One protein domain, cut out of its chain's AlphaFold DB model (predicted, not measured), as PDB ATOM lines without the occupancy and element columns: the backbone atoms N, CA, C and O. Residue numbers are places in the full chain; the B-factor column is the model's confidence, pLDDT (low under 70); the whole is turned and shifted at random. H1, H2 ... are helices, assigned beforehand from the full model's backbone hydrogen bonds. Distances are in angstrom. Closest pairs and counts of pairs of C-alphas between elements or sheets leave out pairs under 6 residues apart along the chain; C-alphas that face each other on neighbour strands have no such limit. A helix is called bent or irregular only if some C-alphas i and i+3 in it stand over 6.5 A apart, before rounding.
ATOM      1  N   PRO A 293     -20.415 -12.097  -4.534       76.44
ATOM      2  CA  PRO A 293     -20.507 -13.522  -4.891       76.44
ATOM      3  C   PRO A 293     -19.227 -14.088  -5.551       76.44
ATOM      4  O   PRO A 293     -19.236 -15.175  -6.121       76.44
ATOM      5  N   THR A 294     -18.132 -13.318  -5.598       77.94
ATOM      6  CA  THR A 294     -17.000 -13.597  -6.509       77.94
ATOM      7  C   THR A 294     -16.201 -14.839  -6.109       77.94
ATOM      8  O   THR A 294     -15.595 -15.479  -6.967       77.94
ATOM      9  N   LEU A 295     -16.172 -15.174  -4.818       79.12
ATOM     10  CA  LEU A 295     -15.353 -16.259  -4.265       79.12
ATOM     11  C   LEU A 295     -16.171 -17.354  -3.571       79.12
ATOM     12  O   LEU A 295     -15.599 -18.172  -2.855       79.12
ATOM     13  N   ASP A 296     -17.481 -17.406  -3.790       82.75
ATOM     14  CA  ASP A 296     -18.401 -18.291  -3.060       82.75
ATOM     15  C   ASP A 296     -18.013 -19.765  -3.171       82.75
ATOM     16  O   ASP A 296     -17.951 -20.468  -2.163       82.75
ATOM     17  N   GLU A 297     -17.669 -20.209  -4.381       85.81
ATOM     18  CA  GLU A 297     -17.199 -21.572  -4.645       85.81
ATOM     19  C   GLU A 297     -15.925 -21.888  -3.848       85.81
ATOM     20  O   GLU A 297     -15.819 -22.930  -3.207       85.81
ATOM     21  N   LYS A 298     -14.972 -20.954  -3.801       84.06
ATOM     22  CA  LYS A 298     -13.714 -21.145  -3.069       84.06
ATOM     23  C   LYS A 298     -13.888 -21.126  -1.563       84.06
ATOM     24  O   LYS A 298     -13.270 -21.925  -0.866       84.06
ATOM     25  N   LEU A 299     -14.737 -20.237  -1.059       85.69
ATOM     26  CA  LEU A 299     -15.089 -20.207   0.355       85.69
ATOM     27  C   LEU A 299     -15.813 -21.496   0.759       85.69
ATOM     28  O   LEU A 299     -15.585 -21.992   1.861       85.69
ATOM     29  N   SER A 300     -16.630 -22.074  -0.130       87.25
ATOM     30  CA  SER A 300     -17.194 -23.414   0.066       87.25
ATOM     31  C   SER A 300     -16.097 -24.475   0.134       87.25
ATOM     32  O   SER A 300     -16.080 -25.250   1.083       87.25
ATOM     33  N   ASN A 301     -15.130 -24.459  -0.787       90.19
ATOM     34  CA  ASN A 301     -14.011 -25.408  -0.780       90.19
ATOM     35  C   ASN A 301     -13.162 -25.309   0.501       90.19
ATOM     36  O   ASN A 301     -12.773 -26.331   1.060       90.19
ATOM     37  N   LEU A 302     -12.918 -24.095   1.009       89.88
ATOM     38  CA  LEU A 302     -12.244 -23.883   2.295       89.88
ATOM     39  C   LEU A 302     -13.042 -24.482   3.455       89.88
ATOM     40  O   LEU A 302     -12.501 -25.230   4.263       89.88
ATOM     41  N   ARG A 303     -14.345 -24.206   3.515       89.56
ATOM     42  CA  ARG A 303     -15.260 -24.779   4.514       89.56
ATOM     43  C   ARG A 303     -15.317 -26.308   4.438       89.56
ATOM     44  O   ARG A 303     -15.354 -26.984   5.469       89.56
ATOM     45  N   ASP A 304     -15.277 -26.865   3.234       91.50
ATOM     46  CA  ASP A 304     -15.201 -28.303   3.007       91.50
ATOM     47  C   ASP A 304     -13.870 -28.896   3.477       91.50
ATOM     48  O   ASP A 304     -13.884 -29.961   4.099       91.50
ATOM     49  N   ALA A 305     -12.748 -28.206   3.253       92.69
ATOM     50  CA  ALA A 305     -11.432 -28.611   3.744       92.69
ATOM     51  C   ALA A 305     -11.374 -28.614   5.282       92.69
ATOM     52  O   ALA A 305     -10.896 -29.581   5.875       92.69
ATOM     53  N   ILE A 306     -11.943 -27.592   5.936       92.00
ATOM     54  CA  ILE A 306     -12.090 -27.545   7.403       92.00
ATOM     55  C   ILE A 306     -12.926 -28.736   7.894       92.00
ATOM     56  O   ILE A 306     -12.542 -29.418   8.843       92.00
ATOM     57  N   SER A 307     -14.050 -29.017   7.228       92.75
ATOM     58  CA  SER A 307     -14.930 -30.136   7.592       92.75
ATOM     59  C   SER A 307     -14.246 -31.494   7.409       92.75
ATOM     60  O   SER A 307     -14.424 -32.388   8.231       92.75
ATOM     61  N   ALA A 308     -13.451 -31.657   6.349       92.56
ATOM     62  CA  ALA A 308     -12.671 -32.868   6.107       92.56
ATOM     63  C   ALA A 308     -11.580 -33.064   7.168       92.56
ATOM     64  O   ALA A 308     -11.343 -34.188   7.601       92.56
ATOM     65  N   LEU A 309     -10.953 -31.976   7.623       91.50
ATOM     66  CA  LEU A 309      -9.962 -32.026   8.692       91.50
ATOM     67  C   LEU A 309     -10.589 -32.436  10.032       91.50
ATOM     68  O   LEU A 309     -10.012 -33.258  10.735       91.50
ATOM     69  N   ALA A 310     -11.785 -31.929  10.342       91.62
ATOM     70  CA  ALA A 310     -12.545 -32.308  11.535       91.62
ATOM     71  C   ALA A 310     -13.097 -33.745  11.495       91.62
ATOM     72  O   ALA A 310     -13.469 -34.284  12.534       91.62
ATOM     73  N   ALA A 311     -13.181 -34.360  10.313       91.25
ATOM     74  CA  ALA A 311     -13.661 -35.729  10.138       91.25
ATOM     75  C   ALA A 311     -12.569 -36.797  10.326       91.25
ATOM     76  O   ALA A 311     -12.887 -37.991  10.302       91.25
ATOM     77  N   LYS A 312     -11.299 -36.397  10.488       89.81
ATOM     78  CA  LYS A 312     -10.204 -37.332  10.767       89.81
ATOM     79  C   LYS A 312     -10.460 -38.068  12.096       89.81
ATOM     80  O   LYS A 312     -11.076 -37.503  12.997       89.81
ATOM     81  N   PRO A 313     -10.057 -39.343  12.218       82.56
ATOM     82  CA  PRO A 313     -10.162 -40.052  13.487       82.56
ATOM     83  C   PRO A 313      -9.244 -39.413  14.538       82.56
ATOM     84  O   PRO A 313      -8.225 -38.812  14.195       82.56
ATOM     85  N   ILE A 314      -9.611 -39.559  15.813       78.75
ATOM     86  CA  ILE A 314      -8.711 -39.272  16.935       78.75
ATOM     87  C   ILE A 314      -7.568 -40.288  16.827       78.75
ATOM     88  O   ILE A 314      -7.845 -41.483  16.722       78.75
ATOM     89  N   SER A 315      -6.318 -39.826  16.762       66.00
ATOM     90  CA  SER A 315      -5.170 -40.735  16.683       66.00
ATOM     91  C   SER A 315      -5.063 -41.550  17.973       66.00
ATOM     92  O   SER A 315      -5.259 -41.012  19.062       66.00
ATOM     93  N   GLU A 316      -4.816 -42.854  17.844       53.06
ATOM     94  CA  GLU A 316      -4.752 -43.794  18.972       53.06
ATOM     95  C   GLU A 316      -3.306 -44.038  19.466       53.06
ATOM     96  O   GLU A 316      -3.130 -44.695  20.491       53.06
ATOM     97  N   GLU A 323       0.039 -33.603  16.588       66.25
ATOM     98  CA  GLU A 323      -0.815 -32.418  16.610       66.25
ATOM     99  C   GLU A 323      -2.193 -32.777  17.193       66.25
ATOM    100  O   GLU A 323      -2.863 -33.696  16.723       66.25
ATOM    101  N   GLU A 324      -2.632 -32.031  18.210       79.94
ATOM    102  CA  GLU A 324      -3.953 -32.190  18.827       79.94
ATOM    103  C   GLU A 324      -5.069 -32.117  17.769       79.94
ATOM    104  O   GLU A 324      -5.053 -31.257  16.880       79.94
ATOM    105  N   HIS A 325      -6.070 -32.998  17.873       89.69
ATOM    106  CA  HIS A 325      -7.183 -33.028  16.927       89.69
ATOM    107  C   HIS A 325      -7.865 -31.652  16.837       89.69
ATOM    108  O   HIS A 325      -8.115 -30.994  17.845       89.69
ATOM    109  N   VAL A 326      -8.251 -31.209  15.637       89.94
ATOM    110  CA  VAL A 326      -8.746 -29.834  15.422       89.94
ATOM    111  C   VAL A 326     -10.025 -29.473  16.176       89.94
ATOM    112  O   VAL A 326     -10.309 -28.295  16.380       89.94
ATOM    113  N   LEU A 327     -10.819 -30.456  16.591       91.00
ATOM    114  CA  LEU A 327     -11.978 -30.205  17.450       91.00
ATOM    115  C   LEU A 327     -11.585 -30.024  18.922       91.00
ATOM    116  O   LEU A 327     -12.301 -29.338  19.647       91.00
ATOM    117  N   GLU A 328     -10.457 -30.581  19.355       90.19
ATOM    118  CA  GLU A 328      -9.946 -30.449  20.723       90.19
ATOM    119  C   GLU A 328      -8.974 -29.285  20.861       90.19
ATOM    120  O   GLU A 328      -8.953 -28.637  21.898       90.19
ATOM    121  N   ASN A 329      -8.272 -28.900  19.798       90.50
ATOM    122  CA  ASN A 329      -7.343 -27.791  19.899       90.50
ATOM    123  C   ASN A 329      -8.024 -26.461  20.275       90.50
ATOM    124  O   ASN A 329      -9.078 -26.061  19.763       90.50
ATOM    125  N   PHE A 330      -7.404 -25.748  21.220       88.81
ATOM    126  CA  PHE A 330      -7.939 -24.533  21.842       88.81
ATOM    127  C   PHE A 330      -8.253 -23.403  20.843       88.81
ATOM    128  O   PHE A 330      -9.187 -22.615  21.062       88.81
ATOM    129  N   HIS A 331      -7.473 -23.283  19.765       87.94
ATOM    130  CA  HIS A 331      -7.618 -22.222  18.764       87.94
ATOM    131  C   HIS A 331      -8.623 -22.609  17.684       87.94
ATOM    132  O   HIS A 331      -9.550 -21.841  17.393       87.94
ATOM    133  N   SER A 332      -8.489 -23.818  17.148       90.12
ATOM    134  CA  SER A 332      -9.337 -24.323  16.073       90.12
ATOM    135  C   SER A 332     -10.774 -24.548  16.541       90.12
ATOM    136  O   SER A 332     -11.695 -24.094  15.865       90.12
ATOM    137  N   SER A 333     -10.996 -25.111  17.733       91.38
ATOM    138  CA  SER A 333     -12.341 -25.334  18.296       91.38
ATOM    139  C   SER A 333     -13.164 -24.045  18.395       91.38
ATOM    140  O   SER A 333     -14.333 -24.005  18.014       91.38
ATOM    141  N   ARG A 334     -12.556 -22.935  18.831       89.62
ATOM    142  CA  ARG A 334     -13.230 -21.624  18.873       89.62
ATOM    143  C   ARG A 334     -13.585 -21.103  17.488       89.62
ATOM    144  O   ARG A 334     -14.637 -20.488  17.319       89.62
ATOM    145  N   THR A 335     -12.700 -21.328  16.527       88.88
ATOM    146  CA  THR A 335     -12.868 -20.882  15.142       88.88
ATOM    147  C   THR A 335     -13.990 -21.664  14.470       88.88
ATOM    148  O   THR A 335     -14.919 -21.068  13.937       88.88
ATOM    149  N   ILE A 336     -13.979 -22.992  14.609       91.75
ATOM    150  CA  ILE A 336     -15.023 -23.884  14.100       91.75
ATOM    151  C   ILE A 336     -16.366 -23.567  14.763       91.75
ATOM    152  O   ILE A 336     -17.361 -23.418  14.061       91.75
ATOM    153  N   ARG A 337     -16.402 -23.359  16.088       92.69
ATOM    154  CA  ARG A 337     -17.612 -22.897  16.788       92.69
ATOM    155  C   ARG A 337     -18.165 -21.613  16.170       92.69
ATOM    156  O   ARG A 337     -19.368 -21.514  15.956       92.69
ATOM    157  N   LYS A 338     -17.306 -20.626  15.907       89.38
ATOM    158  CA  LYS A 338     -17.736 -19.364  15.300       89.38
ATOM    159  C   LYS A 338     -18.281 -19.582  13.883       89.38
ATOM    160  O   LYS A 338     -19.353 -19.078  13.581       89.38
ATOM    161  N   LEU A 339     -17.626 -20.408  13.061       89.06
ATOM    162  CA  LEU A 339     -18.124 -20.769  11.727       89.06
ATOM    163  C   LEU A 339     -19.493 -21.463  11.759       89.06
ATOM    164  O   LEU A 339     -20.318 -21.196  10.891       89.06
ATOM    165  N   VAL A 340     -19.738 -22.338  12.740       92.44
ATOM    166  CA  VAL A 340     -21.041 -23.002  12.919       92.44
ATOM    167  C   VAL A 340     -22.144 -21.979  13.196       92.44
ATOM    168  O   VAL A 340     -23.225 -22.086  12.624       92.44
ATOM    169  N   LEU A 341     -21.866 -20.977  14.035       89.75
ATOM    170  CA  LEU A 341     -22.831 -19.927  14.370       89.75
ATOM    171  C   LEU A 341     -23.051 -18.935  13.217       89.75
ATOM    172  O   LEU A 341     -24.175 -18.487  13.013       89.75
ATOM    173  N   ASP A 342     -21.996 -18.609  12.467       85.75
ATOM    174  CA  ASP A 342     -22.038 -17.587  11.416       85.75
ATOM    175  C   ASP A 342     -22.544 -18.139  10.063       85.75
ATOM    176  O   ASP A 342     -23.050 -17.381   9.235       85.75
ATOM    177  N   CYS A 343     -22.402 -19.446   9.795       87.25
ATOM    178  CA  CYS A 343     -22.707 -20.045   8.491       87.25
ATOM    179  C   CYS A 343     -23.499 -21.369   8.608       87.25
ATOM    180  O   CYS A 343     -22.899 -22.445   8.718       87.25
ATOM    181  N   PRO A 344     -24.842 -21.338   8.471       90.38
ATOM    182  CA  PRO A 344     -25.692 -22.533   8.571       90.38
ATOM    183  C   PRO A 344     -25.386 -23.625   7.534       90.38
ATOM    184  O   PRO A 344     -25.475 -24.822   7.824       90.38
ATOM    185  N   ALA A 345     -24.975 -23.223   6.326       88.19
ATOM    186  CA  ALA A 345     -24.558 -24.153   5.279       88.19
ATOM    187  C   ALA A 345     -23.305 -24.942   5.692       88.19
ATOM    188  O   ALA A 345     -23.261 -26.162   5.534       88.19
ATOM    189  N   PHE A 346     -22.311 -24.267   6.282       91.31
ATOM    190  CA  PHE A 346     -21.136 -24.933   6.840       91.31
ATOM    191  C   PHE A 346     -21.509 -25.836   8.014       91.31
ATOM    192  O   PHE A 346     -21.060 -26.975   8.043       91.31
ATOM    193  N   ALA A 347     -22.355 -25.366   8.937       93.12
ATOM    194  CA  ALA A 347     -22.813 -26.169  10.069       93.12
ATOM    195  C   ALA A 347     -23.424 -27.500   9.599       93.12
ATOM    196  O   ALA A 347     -23.011 -28.567  10.048       93.12
ATOM    197  N   SER A 348     -24.328 -27.447   8.618       92.94
ATOM    198  CA  SER A 348     -24.955 -28.637   8.029       92.94
ATOM    199  C   SER A 348     -23.937 -29.603   7.410       92.94
ATOM    200  O   SER A 348     -24.053 -30.819   7.569       92.94
ATOM    201  N   THR A 349     -22.930 -29.079   6.707       92.25
ATOM    202  CA  THR A 349     -21.859 -29.886   6.104       92.25
ATOM    203  C   THR A 349     -20.953 -30.513   7.160       92.25
ATOM    204  O   THR A 349     -20.649 -31.705   7.079       92.25
ATOM    205  N   LEU A 350     -20.545 -29.736   8.165       94.62
ATOM    206  CA  LEU A 350     -19.698 -30.197   9.259       94.62
ATOM    207  C   LEU A 350     -20.396 -31.304  10.054       94.62
ATOM    208  O   LEU A 350     -19.774 -32.333  10.327       94.62
ATOM    209  N   TRP A 351     -21.684 -31.126  10.364       94.62
ATOM    210  CA  TRP A 351     -22.480 -32.107  11.100       94.62
ATOM    211  C   TRP A 351     -22.457 -33.470  10.413       94.62
ATOM    212  O   TRP A 351     -21.960 -34.442  10.980       94.62
ATOM    213  N   LYS A 352     -22.884 -33.506   9.145       92.62
ATOM    214  CA  LYS A 352     -22.964 -34.730   8.334       92.62
ATOM    215  C   LYS A 352     -21.609 -35.408   8.126       92.62
ATOM    216  O   LYS A 352     -21.541 -36.627   8.027       92.62
ATOM    217  N   LYS A 353     -20.523 -34.633   8.013       92.62
ATOM    218  CA  LYS A 353     -19.181 -35.184   7.755       92.62
ATOM    219  C   LYS A 353     -18.468 -35.674   9.017       92.62
ATOM    220  O   LYS A 353     -17.699 -36.627   8.924       92.62
ATOM    221  N   SER A 354     -18.667 -35.021  10.164       89.81
ATOM    222  CA  SER A 354     -17.765 -35.180  11.320       89.81
ATOM    223  C   SER A 354     -18.434 -35.451  12.671       89.81
ATOM    224  O   SER A 354     -17.795 -36.075  13.519       89.81
ATOM    225  N   LEU A 355     -19.690 -35.038  12.883       91.38
ATOM    226  CA  LEU A 355     -20.324 -35.068  14.212       91.38
ATOM    227  C   LEU A 355     -21.509 -36.026  14.323       91.38
ATOM    228  O   LEU A 355     -21.717 -36.570  15.404       91.38
ATOM    229  N   GLU A 356     -22.247 -36.259  13.234       90.94
ATOM    230  CA  GLU A 356     -23.404 -37.161  13.225       90.94
ATOM    231  C   GLU A 356     -23.013 -38.540  13.788       90.94
ATOM    232  O   GLU A 356     -22.040 -39.162  13.346       90.94
ATOM    233  N   ARG A 357     -23.754 -39.002  14.802       90.12
ATOM    234  CA  ARG A 357     -23.539 -40.228  15.595       90.12
ATOM    235  C   ARG A 357     -22.254 -40.274  16.421       90.12
ATOM    236  O   ARG A 357     -21.935 -41.313  16.995       90.12
ATOM    237  N   LYS A 358     -21.507 -39.174  16.496       89.38
ATOM    238  CA  LYS A 358     -20.225 -39.058  17.213       89.38
ATOM    239  C   LYS A 358     -20.250 -37.990  18.306       89.38
ATOM    240  O   LYS A 358     -19.230 -37.768  18.953       89.38
ATOM    241  N   CYS A 359     -21.395 -37.354  18.562       88.94
ATOM    242  CA  CYS A 359     -21.516 -36.256  19.528       88.94
ATOM    243  C   CYS A 359     -21.025 -36.615  20.936       88.94
ATOM    244  O   CYS A 359     -20.461 -35.764  21.616       88.94
ATOM    245  N   GLN A 360     -21.182 -37.872  21.363       88.38
ATOM    246  CA  GLN A 360     -20.721 -38.324  22.678       88.38
ATOM    247  C   GLN A 360     -19.191 -38.263  22.830       88.38
ATOM    248  O   GLN A 360     -18.713 -37.926  23.910       88.38
ATOM    249  N   LEU A 361     -18.431 -38.529  21.759       89.19
ATOM    250  CA  LEU A 361     -16.964 -38.429  21.755       89.19
ATOM    251  C   LEU A 361     -16.506 -36.975  21.924       89.19
ATOM    252  O   LEU A 361     -15.512 -36.701  22.585       89.19
ATOM    253  N   TRP A 362     -17.278 -36.040  21.369       91.19
ATOM    254  CA  TRP A 362     -16.970 -34.611  21.346       91.19
ATOM    255  C   TRP A 362     -17.696 -33.804  22.430       91.19
ATOM    256  O   TRP A 362     -17.698 -32.576  22.398       91.19
ATOM    257  N   ALA A 363     -18.343 -34.467  23.392       88.38
ATOM    258  CA  ALA A 363     -19.162 -33.804  24.405       88.38
ATOM    259  C   ALA A 363     -18.345 -33.175  25.551       88.38
ATOM    260  O   ALA A 363     -18.914 -32.491  26.400       88.38
ATOM    261  N   GLN A 364     -17.027 -33.394  25.592       87.69
ATOM    262  CA  GLN A 364     -16.131 -32.938  26.662       87.69
ATOM    263  C   GLN A 364     -15.028 -32.006  26.139       87.69
ATOM    264  O   GLN A 364     -14.915 -31.749  24.946       87.69
ATOM    265  N   GLY A 365     -14.233 -31.428  27.044       88.44
ATOM    266  CA  GLY A 365     -13.069 -30.618  26.671       88.44
ATOM    267  C   GLY A 365     -13.410 -29.383  25.827       88.44
ATOM    268  O   GLY A 365     -14.418 -28.707  26.045       88.44
ATOM    269  N   HIS A 366     -12.541 -29.044  24.878       89.75
ATOM    270  CA  HIS A 366     -12.738 -27.913  23.964       89.75
ATOM    271  C   HIS A 366     -13.738 -28.206  22.837       89.75
ATOM    272  O   HIS A 366     -14.456 -27.288  22.425       89.75
ATOM    273  N   SER A 367     -13.851 -29.466  22.414       91.88
ATOM    274  CA  SER A 367     -14.788 -29.925  21.382       91.88
ATOM    275  C   SER A 367     -16.248 -29.756  21.807       91.88
ATOM    276  O   SER A 367     -17.079 -29.377  20.979       91.88
ATOM    277  N   SER A 368     -16.538 -29.848  23.111       92.44
ATOM    278  CA  SER A 368     -17.871 -29.577  23.678       92.44
ATOM    279  C   SER A 368     -18.454 -28.224  23.259       92.44
ATOM    280  O   SER A 368     -19.654 -28.111  23.018       92.44
ATOM    281  N   LYS A 369     -17.611 -27.195  23.093       91.81
ATOM    282  CA  LYS A 369     -18.038 -25.850  22.671       91.81
ATOM    283  C   LYS A 369     -18.470 -25.815  21.208       91.81
ATOM    284  O   LYS A 369     -19.307 -24.997  20.838       91.81
ATOM    285  N   VAL A 370     -17.868 -26.654  20.367       93.75
ATOM    286  CA  VAL A 370     -18.268 -26.802  18.963       93.75
ATOM    287  C   VAL A 370     -19.611 -27.513  18.899       93.75
ATOM    288  O   VAL A 370     -20.508 -27.051  18.205       93.75
ATOM    289  N   VAL A 371     -19.771 -28.586  19.673       93.88
ATOM    290  CA  VAL A 371     -21.019 -29.349  19.741       93.88
ATOM    291  C   VAL A 371     -22.164 -28.491  20.296       93.88
ATOM    292  O   VAL A 371     -23.241 -28.458  19.703       93.88
ATOM    293  N   SER A 372     -21.931 -27.716  21.363       92.81
ATOM    294  CA  SER A 372     -22.946 -26.811  21.928       92.81
ATOM    295  C   SER A 372     -23.384 -25.724  20.940       92.81
ATOM    296  O   SER A 372     -24.534 -25.292  20.965       92.81
ATOM    297  N   ALA A 373     -22.509 -25.325  20.010       93.75
ATOM    298  CA  ALA A 373     -22.808 -24.318  18.996       93.75
ATOM    299  C   ALA A 373     -23.987 -24.705  18.091       93.75
ATOM    300  O   ALA A 373     -24.732 -23.832  17.654       93.75
ATOM    301  N   PHE A 374     -24.183 -26.002  17.835       93.88
ATOM    302  CA  PHE A 374     -25.314 -26.497  17.045       93.88
ATOM    303  C   PHE A 374     -26.649 -26.292  17.759       93.88
ATOM    304  O   PHE A 374     -27.644 -25.957  17.120       93.88
ATOM    305  N   TRP A 375     -26.654 -26.428  19.085       91.31
ATOM    306  CA  TRP A 375     -27.817 -26.120  19.913       91.31
ATOM    307  C   TRP A 375     -28.071 -24.609  20.004       91.31
ATOM    308  O   TRP A 375     -29.210 -24.153  19.966       91.31
ATOM    309  N   GLU A 376     -26.996 -23.822  20.085       91.31
ATOM    310  CA  GLU A 376     -27.033 -22.358  20.202       91.31
ATOM    311  C   GLU A 376     -27.270 -21.623  18.867       91.31
ATOM    312  O   GLU A 376     -27.404 -20.391  18.860       91.31
ATOM    313  N   SER A 377     -27.289 -22.350  17.745       91.38
ATOM    314  CA  SER A 377     -27.447 -21.794  16.401       91.38
ATOM    315  C   SER A 377     -28.770 -21.042  16.258       91.38
ATOM    316  O   SER A 377     -29.817 -21.503  16.714       91.38
ATOM    317  N   SER A 378     -28.753 -19.893  15.579       89.62
ATOM    318  CA  SER A 378     -29.977 -19.155  15.239       89.62
ATOM    319  C   SER A 378     -30.797 -19.839  14.143       89.62
ATOM    320  O   SER A 378     -32.000 -19.601  14.051       89.62
ATOM    321  N   ASP A 379     -30.187 -20.724  13.354       92.06
ATOM    322  CA  ASP A 379     -30.844 -21.438  12.259       92.06
ATOM    323  C   ASP A 379     -31.662 -22.641  12.763       92.06
ATOM    324  O   ASP A 379     -31.150 -23.505  13.482       92.06
ATOM    325  N   SER A 380     -32.950 -22.689  12.404       91.44
ATOM    326  CA  SER A 380     -33.878 -23.729  12.865       91.44
ATOM    327  C   SER A 380     -33.542 -25.114  12.319       91.44
ATOM    328  O   SER A 380     -33.696 -26.097  13.044       91.44
ATOM    329  N   GLU A 381     -33.056 -25.205  11.080       91.56
ATOM    330  CA  GLU A 381     -32.722 -26.479  10.443       91.56
ATOM    331  C   GLU A 381     -31.479 -27.094  11.087       91.56
ATOM    332  O   GLU A 381     -31.469 -28.286  11.399       91.56
ATOM    333  N   VAL A 382     -30.463 -26.274  11.377       92.62
ATOM    334  CA  VAL A 382     -29.262 -26.708  12.108       92.62
ATOM    335  C   VAL A 382     -29.625 -27.203  13.511       92.62
ATOM    336  O   VAL A 382     -29.187 -28.287  13.901       92.62
ATOM    337  N   ARG A 383     -30.466 -26.466  14.256       93.00
ATOM    338  CA  ARG A 383     -30.915 -26.905  15.591       93.00
ATOM    339  C   ARG A 383     -31.686 -28.218  15.521       93.00
ATOM    340  O   ARG A 383     -31.415 -29.124  16.301       93.00
ATOM    341  N   LYS A 384     -32.637 -28.335  14.589       92.31
ATOM    342  CA  LYS A 384     -33.471 -29.533  14.424       92.31
ATOM    343  C   LYS A 384     -32.632 -30.765  14.088       92.31
ATOM    344  O   LYS A 384     -32.853 -31.814  14.680       92.31
ATOM    345  N   MET A 385     -31.648 -30.616  13.199       93.19
ATOM    346  CA  MET A 385     -30.721 -31.684  12.812       93.19
ATOM    347  C   MET A 385     -29.928 -32.232  14.004       93.19
ATOM    348  O   MET A 385     -29.700 -33.434  14.087       93.19
ATOM    349  N   ALA A 386     -29.533 -31.361  14.935       92.44
ATOM    350  CA  ALA A 386     -28.744 -31.739  16.102       92.44
ATOM    351  C   ALA A 386     -29.586 -32.119  17.336       92.44
ATOM    352  O   ALA A 386     -29.075 -32.772  18.249       92.44
ATOM    353  N   LYS A 387     -30.870 -31.731  17.391       91.19
ATOM    354  CA  LYS A 387     -31.718 -31.834  18.594       91.19
ATOM    355  C   LYS A 387     -31.792 -33.260  19.139       91.19
ATOM    356  O   LYS A 387     -31.671 -33.443  20.348       91.19
ATOM    357  N   GLU A 388     -31.967 -34.251  18.267       89.56
ATOM    358  CA  GLU A 388     -32.153 -35.654  18.665       89.56
ATOM    359  C   GLU A 388     -30.914 -36.251  19.350       89.56
ATOM    360  O   GLU A 388     -31.052 -36.944  20.356       89.56
ATOM    361  N   GLU A 389     -29.707 -35.946  18.864       91.44
ATOM    362  CA  GLU A 389     -28.460 -36.460  19.450       91.44
ATOM    363  C   GLU A 389     -27.981 -35.646  20.657       91.44
ATOM    364  O   GLU A 389     -27.399 -36.204  21.587       91.44
ATOM    365  N   LEU A 390     -28.215 -34.329  20.666       91.56
ATOM    366  CA  LEU A 390     -27.710 -33.458  21.731       91.56
ATOM    367  C   LEU A 390     -28.588 -33.464  22.977       91.56
ATOM    368  O   LEU A 390     -28.051 -33.422  24.081       91.56
ATOM    369  N   LYS A 391     -29.915 -33.559  22.828       91.31
ATOM    370  CA  LYS A 391     -30.857 -33.560  23.958       91.31
ATOM    371  C   LYS A 391     -30.487 -34.554  25.076       91.31
ATOM    372  O   LYS A 391     -30.349 -34.100  26.209       91.31
ATOM    373  N   PRO A 392     -30.212 -35.850  24.815       91.94
ATOM    374  CA  PRO A 392     -29.829 -36.780  25.883       91.94
ATOM    375  C   PRO A 392     -28.486 -36.438  26.550       91.94
ATOM    376  O   PRO A 392     -28.302 -36.717  27.733       91.94
ATOM    377  N   LEU A 393     -27.544 -35.823  25.826       90.12
ATOM    378  CA  LEU A 393     -26.250 -35.405  26.380       90.12
ATOM    379  C   LEU A 393     -26.385 -34.175  27.288       90.12
ATOM    380  O   LEU A 393     -25.633 -34.039  28.254       90.12
ATOM    381  N   ILE A 394     -27.337 -33.297  26.977       89.31
ATOM    382  CA  ILE A 394     -27.681 -32.114  27.770       89.31
ATOM    383  C   ILE A 394     -28.432 -32.538  29.029       89.31
ATOM    384  O   ILE A 394     -28.021 -32.189  30.133       89.31
ATOM    385  N   ASP A 395     -29.485 -33.344  28.867       89.25
ATOM    386  CA  ASP A 395     -30.311 -33.840  29.971       89.25
ATOM    387  C   ASP A 395     -29.478 -34.703  30.938       89.25
ATOM    388  O   ASP A 395     -29.662 -34.652  32.152       89.25
ATOM    389  N   GLY A 396     -28.504 -35.452  30.407       85.19
ATOM    390  CA  GLY A 396     -27.525 -36.211  31.189       85.19
ATOM    391  C   GLY A 396     -26.421 -35.369  31.844       85.19
ATOM    392  O   GLY A 396     -25.558 -35.931  32.515       85.19
ATOM    393  N   GLY A 397     -26.400 -34.046  31.638       83.44
ATOM    394  CA  GLY A 397     -25.407 -33.123  32.204       83.44
ATOM    395  C   GLY A 397     -23.988 -33.263  31.637       83.44
ATOM    396  O   GLY A 397     -23.049 -32.676  32.176       83.44
ATOM    397  N   ILE A 398     -23.817 -34.036  30.561       85.88
ATOM    398  CA  ILE A 398     -22.523 -34.283  29.911       85.88
ATOM    399  C   ILE A 398     -22.118 -33.048  29.103       85.88
ATOM    400  O   ILE A 398     -20.978 -32.593  29.208       85.88
ATOM    401  N   LEU A 399     -23.058 -32.489  28.335       87.00
ATOM    402  CA  LEU A 399     -22.853 -31.289  27.530       87.00
ATOM    403  C   LEU A 399     -23.371 -30.054  28.276       87.00
ATOM    404  O   LEU A 399     -24.570 -29.901  28.498       87.00
ATOM    405  N   LYS A 400     -22.464 -29.142  28.637       82.88
ATOM    406  CA  LYS A 400     -22.825 -27.871  29.280       82.88
ATOM    407  C   LYS A 400     -23.248 -26.847  28.230       82.88
ATOM    408  O   LYS A 400     -22.466 -26.537  27.333       82.88
ATOM    409  N   ILE A 401     -24.442 -26.281  28.379       79.69
ATOM    410  CA  ILE A 401     -24.934 -25.177  27.544       79.69
ATOM    411  C   ILE A 401     -24.899 -23.878  28.349       79.69
ATOM    412  O   ILE A 401     -25.144 -23.872  29.553       79.69
ATOM    413  N   LEU A 402     -24.593 -22.766  27.681       66.19
ATOM    414  CA  LEU A 402     -24.752 -21.427  28.246       66.19
ATOM    415  C   LEU A 402     -26.245 -21.132  28.475       66.19
ATOM    416  O   LEU A 402     -27.007 -20.989  27.521       66.19
ATOM    417  N   GLU A 403     -26.644 -20.995  29.741       52.56
ATOM    418  CA  GLU A 403     -28.041 -20.860  30.198       52.56
ATOM    419  C   GLU A 403     -28.812 -19.657  29.602       52.56
ATOM    420  O   GLU A 403     -30.036 -19.621  29.652       52.56
ATOM    421  N   ASN A 404     -28.140 -18.712  28.933       46.81
ATOM    422  CA  ASN A 404     -28.755 -17.491  28.391       46.81
ATOM    423  C   ASN A 404     -29.436 -17.626  27.010       46.81
ATOM    424  O   ASN A 404     -29.860 -16.614  26.450       46.81
ATOM    425  N   LYS A 405     -29.543 -18.829  26.428       47.09
ATOM    426  CA  LYS A 405     -30.231 -19.058  25.136       47.09
ATOM    427  C   LYS A 405     -31.065 -20.343  25.109       47.09
ATOM    428  O   LYS A 405     -31.044 -21.083  24.125       47.09
ATOM    429  N   GLN A 406     -31.827 -20.621  26.164       42.44
ATOM    430  CA  GLN A 406     -32.977 -21.512  26.006       42.44
ATOM    431  C   GLN A 406     -34.002 -20.791  25.124       42.44
ATOM    432  O   GLN A 406     -34.768 -19.951  25.590       42.44
ATOM    433  N   PHE A 407     -33.962 -21.061  23.819       47.62
ATOM    434  CA  PHE A 407     -35.095 -20.751  22.961       47.62
ATOM    435  C   PHE A 407     -36.261 -21.585  23.479       47.62
ATOM    436  O   PHE A 407     -36.132 -22.806  23.585       47.62
ATOM    437  N   ALA A 408     -37.341 -20.905  23.866       35.78
ATOM    438  CA  ALA A 408     -38.600 -21.550  24.194       35.78
ATOM    439  C   ALA A 408     -38.908 -22.562  23.086       35.78
ATOM    440  O   ALA A 408     -38.809 -22.217  21.907       35.78
ATOM    441  N   ASP A 409     -39.179 -23.808  23.478       36.50
ATOM    442  CA  ASP A 409     -39.637 -24.838  22.558       36.50
ATOM    443  C   ASP A 409     -40.809 -24.251  21.750       36.50
ATOM    444  O   ASP A 409     -41.832 -23.855  22.308       36.50
ATOM    445  N   GLU A 410     -40.615 -24.112  20.438       40.03
ATOM    446  CA  GLU A 410     -41.731 -23.962  19.512       40.03
ATOM    447  C   GLU A 410     -42.379 -25.345  19.415       40.03
ATOM    448  O   GLU A 410     -41.844 -26.246  18.758       40.03
ATOM    449  N   ASP A 411     -43.461 -25.503  20.180       35.09
ATOM    450  CA  ASP A 411     -44.463 -26.564  20.039       35.09
ATOM    451  C   ASP A 411     -45.208 -26.472  18.697       35.09
ATOM    452  O   ASP A 411     -45.527 -25.338  18.257       35.09
TER     453      ASP A 411
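What this domain is: This is residues 293 to 316 and 323 to 411 of the 411 residues of the protein "TOPLESS-related 2 isoform 1" of Hibiscus syriacus (UniProt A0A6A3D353). The longest helix by residues, H5, stands at one end of a loose row with H3 and H1, and a second pair of helices, H2 and H4, lies side by side along one side of that row. H4 packs on H5, H2 meets H3 at a corner, and residues 293 to 299, of which 296 to 299 belong to H1, stick out at the far end of the row. The printed part has 113 residues with five named helices, H1 to H5 in chain order, and no named strand; the class is all helix. The whole is compact, with a radius of gyration of the C-alphas of 13.9 A and spans of 39 by 39 by 22 A.

Where its parts are: H5 covers residues 380 to 395, 20.2 A from first to last C-alpha, and ends at C-alpha 395 (-30.311, -33.840, 29.971). It is irregular, with C-alphas 385 and 388 7.2 A apart, and has a kink of 66 degrees near residue 389. H4 is residues 367 to 376, 14.4 A. H3 is residues 344 to 355, 14.8 A; it is neither bent nor irregular, but only just: C-alphas 352 and 355 are 6.5 A apart. H2 is residues 330 to 342, 18.9 A. H1, residues 296 to 310, measures 21.1 A and begins at C-alpha 296 (-18.401, -18.291, -3.060).

How they stand to each other: H5 touches H4, closest at the C-alphas of Trp 375 and Arg 383, 5.4 A, at a steep tilt of 56 degrees, opposite ways. H5 only just touches H3, with 3 pairs of C-alphas within 8 A; H5 touches H3 with Val 382 alone and H3 touches H5 with residues 344 to 348 alone, and the closest C-alphas, of Ser 348 and Val 382, are 6.2 A apart. H3 is the hub, touching three helices. It touches H1 at a shallow tilt of 26 degrees, the same way, with the C-alphas of Ser 307 and Leu 350 closest at 5.1 A. H2 and H3 touch only at the corner, closest at the C-alphas of Val 340 and Ala 347, 4.6 A. H2 touches H4 at a shallow tilt of 14 degrees, the same way, with the C-alphas of Arg 337 and Val 370 closest at 4.5 A. H1 and H2 are near each other, while H1 is apart from H4 and H5. Every O i to N i+4 pair is within hydrogen-bond range in H1 and H3, against 8 of 9 in H2, 4 of 6 in H4 and 8 of 12 in H5.

The domain as a whole: The two farthest C-alphas, of Thr 294 and Gly 396, are 45.2 A apart. Residues 317 to 322 are not printed, and C-alphas 316 and 323 across the cut are 12.3 A apart. The link from H3 to H4 is long, at 11 residues. Residues 396 to 411 hold no named element. The mean pLDDT of the printed part is 84.9; it is under 70 at residues 315 to 316, 323 and 402 to 411.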